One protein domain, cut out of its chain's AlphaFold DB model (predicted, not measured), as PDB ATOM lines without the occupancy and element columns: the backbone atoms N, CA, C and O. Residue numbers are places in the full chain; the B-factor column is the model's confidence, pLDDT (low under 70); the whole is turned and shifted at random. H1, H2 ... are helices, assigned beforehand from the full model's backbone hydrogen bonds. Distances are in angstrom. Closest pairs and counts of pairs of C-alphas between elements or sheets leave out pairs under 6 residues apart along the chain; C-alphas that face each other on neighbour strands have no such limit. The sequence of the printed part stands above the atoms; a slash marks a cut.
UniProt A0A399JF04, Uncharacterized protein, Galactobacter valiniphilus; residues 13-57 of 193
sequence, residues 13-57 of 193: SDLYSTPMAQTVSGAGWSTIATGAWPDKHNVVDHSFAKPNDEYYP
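Overview. This is residues 13 to 57 of the 193 residues of an uncharacterized protein of Galactobacter valiniphilus (UniProt A0A399JF04). With little regular structure, this is one short helix, H1, with a single small helical turn, H2, packed beside it, and two long loop stretches, residues 13 to 24 and 42 to 57, reaching out to opposite ends. The printed part has 45 residues with two named helices, H1 then H2, and no named strand; its class is all helix, though the named elements hold only 14 residues. It is compact, with a radius of gyration of the C-alphas of 9.5 A, and spans 28 by 19 by 15 A.

Arrangement. H1, residues 25 to 34, touches H2, residues 38 to 41; their closest C-alphas, those of Ala 27 and Pro 38, are 6.4 A apart. A tight link of 3 residues joins them. In H1 every O i to N i+4 pair is within hydrogen-bond range; H2 is too short for such a pair.

Along the chain. H1 begins at C-alpha 25 (86.759, -25.815, -113.316) and measures 13.9 A from first to last C-alpha. H2 measures 5.1 A and ends at C-alpha 41 (78.883, -37.002, -110.358).

Size, cuts and confidence. The C-alphas farthest apart, those of Ser 13 and Ala 49, are 28.5 A apart. The printed part has no cut, and no printed residue is under 70 in pLDDT.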
ATOM      1  N   SER A  13      78.322 -24.781-129.078       81.62
ATOM      2  CA  SER A  13      77.930 -25.416-127.820       81.62
ATOM      3  C   SER A  13      77.567 -24.357-126.795       81.62
ATOM      4  O   SER A  13      78.371 -23.461-126.534       81.62
ATOM      5  N   ASP A  14      76.400 -24.508-126.180       82.06
ATOM      6  CA  ASP A  14      76.002 -23.698-125.038       82.06
ATOM      7  C   ASP A  14      76.516 -24.327-123.740       82.06
ATOM      8  O   ASP A  14      76.457 -25.545-123.544       82.06
ATOM      9  N   LEU A  15      77.027 -23.480-122.846       75.25
ATOM     10  CA  LEU A  15      77.477 -23.871-121.514       75.25
ATOM     11  C   LEU A  15      76.364 -23.555-120.519       75.25
ATOM     12  O   LEU A  15      76.160 -22.408-120.120       75.25
ATOM     13  N   TYR A  16      75.613 -24.587-120.147       75.12
ATOM     14  CA  TYR A  16      74.525 -24.460-119.190       75.12
ATOM     15  C   TYR A  16      75.081 -24.239-117.783       75.12
ATOM     16  O   TYR A  16      75.671 -25.143-117.195       75.12
ATOM     17  N   SER A  17      74.876 -23.027-117.261       78.94
ATOM     18  CA  SER A  17      75.246 -22.645-115.897       78.94
ATOM     19  C   SER A  17      74.204 -23.149-114.884       78.94
ATOM     20  O   SER A  17      73.572 -24.187-115.079       78.94
ATOM     21  N   THR A  18      73.983 -22.422-113.792       70.06
ATOM     22  CA  THR A  18      72.948 -22.729-112.791       70.06
ATOM     23  C   THR A  18      71.566 -22.864-113.460       70.06
ATOM     24  O   THR A  18      71.192 -21.969-114.221       70.06
ATOM     25  N   PRO A  19      70.791 -23.939-113.194       72.00
ATOM     26  CA  PRO A  19      70.979 -24.948-112.141       72.00
ATOM     27  C   PRO A  19      71.733 -26.229-112.560       72.00
ATOM     28  O   PRO A  19      71.747 -27.180-111.787       72.00
ATOM     29  N   MET A  20      72.325 -26.295-113.757       76.19
ATOM     30  CA  MET A  20      72.952 -27.514-114.292       76.19
ATOM     31  C   MET A  20      74.399 -27.695-113.822       76.19
ATOM     32  O   MET A  20      74.670 -28.565-113.001       76.19
ATOM     33  N   ALA A  21      75.332 -26.873-114.306       79.19
ATOM     34  CA  ALA A  21      76.714 -26.895-113.841       79.19
ATOM     35  C   ALA A  21      77.246 -25.480-113.714       79.19
ATOM     36  O   ALA A  21      77.351 -24.756-114.698       79.19
ATOM     37  N   GLN A  22      77.621 -25.071-112.504       82.62
ATOM     38  CA  GLN A  22      78.334 -23.813-112.342       82.62
ATOM     39  C   GLN A  22      79.594 -23.822-113.222       82.62
ATOM     40  O   GLN A  22      80.271 -24.844-113.336       82.62
ATOM     41  N   THR A  23      79.916 -22.682-113.838       88.88
ATOM     42  CA  THR A  23      81.116 -22.500-114.669       88.88
ATOM     43  C   THR A  23      82.369 -22.411-113.791       88.88
ATOM     44  O   THR A  23      83.024 -21.375-113.717       88.88
ATOM     45  N   VAL A  24      82.651 -23.493-113.067       92.12
ATOM     46  CA  VAL A  24      83.789 -23.682-112.169       92.12
ATOM     47  C   VAL A  24      84.569 -24.908-112.635       92.12
ATOM     48  O   VAL A  24      83.975 -25.927-112.998       92.12
ATOM     49  N   SER A  25      85.901 -24.821-112.651       94.62
ATOM     50  CA  SER A  25      86.759 -25.815-113.316       94.62
ATOM     51  C   SER A  25      86.541 -27.233-112.782       94.62
ATOM     52  O   SER A  25      86.471 -28.174-113.563       94.62
ATOM     53  N   GLY A  26      86.361 -27.398-111.468       95.75
ATOM     54  CA  GLY A  26      86.145 -28.711-110.851       95.75
ATOM     55  C   GLY A  26      84.894 -29.409-111.385       95.75
ATOM     56  O   GLY A  26      84.970 -30.558-111.823       95.75
ATOM     57  N   ALA A  27      83.765 -28.694-111.428       94.38
ATOM     58  CA  ALA A  27      82.512 -29.216-111.965       94.38
ATOM     59  C   ALA A  27      82.613 -29.477-113.475       94.38
ATOM     60  O   ALA A  27      82.328 -30.584-113.925       94.38
ATOM     61  N   GLY A  28      83.090 -28.493-114.246       93.88
ATOM     62  CA  GLY A  28      83.168 -28.590-115.706       93.88
ATOM     63  C   GLY A  28      84.073 -29.724-116.193       93.88
ATOM     64  O   GLY A  28      83.670 -30.523-117.041       93.88
ATOM     65  N   TRP A  29      85.272 -29.858-115.621       96.38
ATOM     66  CA  TRP A  29      86.194 -30.932-115.994       96.38
ATOM     67  C   TRP A  29      85.705 -32.311-115.546       96.38
ATOM     68  O   TRP A  29      85.891 -33.278-116.283       96.38
ATOM     69  N   SER A  30      85.015 -32.409-114.408       96.31
ATOM     70  CA  SER A  30      84.380 -33.665-113.980       96.31
ATOM     71  C   SER A  30      83.214 -34.055-114.892       96.31
ATOM     72  O   SER A  30      83.055 -35.231-115.220       96.31
ATOM     73  N   THR A  31      82.439 -33.082-115.380       94.94
ATOM     74  CA  THR A  31      81.400 -33.318-116.392       94.94
ATOM     75  C   THR A  31      82.005 -33.859-117.690       94.94
ATOM     76  O   THR A  31      81.522 -34.861-118.217       94.94
ATOM     77  N   ILE A  32      83.106 -33.272-118.173       95.31
ATOM     78  CA  ILE A  32      83.831 -33.771-119.357       95.31
ATOM     79  C   ILE A  32      84.376 -35.184-119.118       95.31
ATOM     80  O   ILE A  32      84.228 -36.055-119.973       95.31
ATOM     81  N   ALA A  33      84.994 -35.423-117.960       96.88
ATOM     82  CA  ALA A  33      85.624 -36.698-117.647       96.88
ATOM     83  C   ALA A  33      84.600 -37.838-117.544       96.88
ATOM     84  O   ALA A  33      84.866 -38.936-118.027       96.88
ATOM     85  N   THR A  34      83.433 -37.586-116.948       96.25
ATOM     86  CA  THR A  34      82.432 -38.620-116.624       96.25
ATOM     87  C   THR A  34      81.285 -38.718-117.636       96.25
ATOM     88  O   THR A  34      80.592 -39.744-117.689       96.25
ATOM     89  N   GLY A  35      81.055 -37.667-118.428       94.88
ATOM     90  CA  GLY A  35      79.885 -37.525-119.298       94.88
ATOM     91  C   GLY A  35      78.563 -37.354-118.536       94.88
ATOM     92  O   GLY A  35      77.496 -37.585-119.107       94.88
ATOM     93  N   ALA A  36      78.617 -37.011-117.248       94.62
ATOM     94  CA  ALA A  36      77.461 -36.773-116.388       94.62
ATOM     95  C   ALA A  36      77.461 -35.326-115.874       94.62
ATOM     96  O   ALA A  36      78.476 -34.649-115.956       94.62
ATOM     97  N   TRP A  37      76.337 -34.850-115.344       94.06
ATOM     98  CA  TRP A  37      76.225 -33.515-114.742       94.06
ATOM     99  C   TRP A  37      76.492 -33.556-113.219       94.06
ATOM    100  O   TRP A  37      76.511 -34.648-112.636       94.06
ATOM    101  N   PRO A  38      76.703 -32.403-112.549       94.50
ATOM    102  CA  PRO A  38      77.012 -32.349-111.117       94.50
ATOM    103  C   PRO A  38      75.979 -32.984-110.182       94.50
ATOM    104  O   PRO A  38      76.365 -33.488-109.131       94.50
ATOM    105  N   ASP A  39      74.702 -33.033-110.568       93.56
ATOM    106  CA  ASP A  39      73.638 -33.759-109.853       93.56
ATOM    107  C   ASP A  39      73.873 -35.281-109.798       93.56
ATOM    108  O   ASP A  39      73.306 -35.975-108.956       93.56
ATOM    109  N   LYS A  40      74.717 -35.799-110.695       95.69
ATOM    110  CA  LYS A  40      75.083 -37.213-110.805       95.69
ATOM    111  C   LYS A  40      76.478 -37.497-110.267       95.69
ATOM    112  O   LYS A  40      76.636 -38.381-109.425       95.69
ATOM    113  N   HIS A  41      77.488 -36.769-110.752       95.69
ATOM    114  CA  HIS A  41      78.883 -37.002-110.358       95.69
ATOM    115  C   HIS A  41      79.281 -36.308-109.045       95.69
ATOM    116  O   HIS A  41      80.384 -36.542-108.558       95.69
ATOM    117  N   ASN A  42      78.409 -35.480-108.454       96.19
ATOM    118  CA  ASN A  42      78.575 -34.806-107.155       96.19
ATOM    119  C   ASN A  42      79.750 -33.813-107.038       96.19
ATOM    120  O   ASN A  42      80.079 -33.379-105.933       96.19
ATOM    121  N   VAL A  43      80.386 -33.418-108.143       95.25
ATOM    122  CA  VAL A  43      81.464 -32.411-108.125       95.25
ATOM    123  C   VAL A  43      80.873 -31.063-108.509       95.25
ATOM    124  O   VAL A  43      80.579 -30.821-109.674       95.25
ATOM    125  N   VAL A  44      80.684 -30.195-107.521       93.25
ATOM    126  CA  VAL A  44      80.060 -28.872-107.703       93.25
ATOM    127  C   VAL A  44      81.058 -27.716-107.615       93.25
ATOM    128  O   VAL A  44      80.727 -26.601-107.998       93.25
ATOM    129  N   ASP A  45      82.277 -27.977-107.143       93.75
ATOM    130  CA  ASP A  45      83.333 -26.989-106.916       93.75
ATOM    131  C   ASP A  45      84.733 -27.640-106.983       93.75
ATOM    132  O   ASP A  45      84.893 -28.769-107.454       93.75
ATOM    133  N   HIS A  46      85.767 -26.917-106.539       95.50
ATOM    134  CA  HIS A  46      87.163 -27.377-106.510       95.50
ATOM    135  C   HIS A  46      87.553 -28.170-105.250       95.50
ATOM    136  O   HIS A  46      88.723 -28.516-105.101       95.50
ATOM    137  N   SER A  47      86.624 -28.437-104.326       96.00
ATOM    138  CA  SER A  47      86.906 -29.209-103.106       96.00
ATOM    139  C   SER A  47      86.941 -30.715-103.355       96.00
ATOM    140  O   SER A  47      87.597 -31.439-102.609       96.00
ATOM    141  N   PHE A  48      86.225 -31.184-104.386       95.50
ATOM    142  CA  PHE A  48      86.064 -32.606-104.707       95.50
ATOM    143  C   PHE A  48      85.650 -33.448-103.487       95.50
ATOM    144  O   PHE A  48      86.136 -34.558-103.296       95.50
ATOM    145  N   ALA A  49      84.769 -32.916-102.631       95.75
ATOM    146  CA  ALA A  49      84.497 -33.502-101.317       95.75
ATOM    147  C   ALA A  49      83.910 -34.927-101.357       95.75
ATOM    148  O   ALA A  49      84.230 -35.747-100.496       95.75
ATOM    149  N   LYS A  50      83.028 -35.228-102.322       95.06
ATOM    150  CA  LYS A  50      82.395 -36.554-102.449       95.06
ATOM    151  C   LYS A  50      82.010 -36.905-103.897       95.06
ATOM    152  O   LYS A  50      80.815 -36.995-104.191       95.06
ATOM    153  N   PRO A  51      82.982 -37.102-104.803       95.56
ATOM    154  CA  PRO A  51      82.710 -37.517-106.175       95.56
ATOM    155  C   PRO A  51      81.992 -38.871-106.200       95.56
ATOM    156  O   PRO A  51      82.226 -39.731-105.348       95.56
ATOM    157  N   ASN A  52      81.088 -39.058-107.157       96.19
ATOM    158  CA  ASN A  52      80.315 -40.292-107.310       96.19
ATOM    159  C   ASN A  52      80.962 -41.258-108.317       96.19
ATOM    160  O   ASN A  52      80.306 -41.737-109.244       96.19
ATOM    161  N   ASP A  53      82.258 -41.518-108.156       93.25
ATOM    162  CA  ASP A  53      83.068 -42.242-109.147       93.25
ATOM    163  C   ASP A  53      82.672 -43.721-109.283       93.25
ATOM    164  O   ASP A  53      82.950 -44.347-110.302       93.25
ATOM    165  N   GLU A  54      81.993 -44.283-108.277       94.12
ATOM    166  CA  GLU A  54      81.452 -45.647-108.318       94.12
ATOM    167  C   GLU A  54      80.400 -45.804-109.426       94.12
ATOM    168  O   GLU A  54      80.440 -46.761-110.197       94.12
ATOM    169  N   TYR A  55      79.477 -44.843-109.533       96.44
ATOM    170  CA  TYR A  55      78.389 -44.872-110.515       96.44
ATOM    171  C   TYR A  55      78.707 -44.064-111.775       96.44
ATOM    172  O   TYR A  55      78.170 -44.345-112.848       96.44
ATOM    173  N   TYR A  56      79.590 -43.072-111.658       96.94
ATOM    174  CA  TYR A  56      80.012 -42.201-112.748       96.94
ATOM    175  C   TYR A  56      81.539 -42.155-112.854       96.94
ATOM    176  O   TYR A  56      82.117 -41.078-112.731       96.94
ATOM    177  N   PRO A  57      82.209 -43.290-113.137       96.00
ATOM    178  CA  PRO A  57      83.658 -43.305-113.300       96.00
ATOM    179  C   PRO A  57      84.071 -42.439-114.488       96.00
ATOM    180  O   PRO A  57      83.311 -42.315-115.461       96.00
TER     181      PRO A  57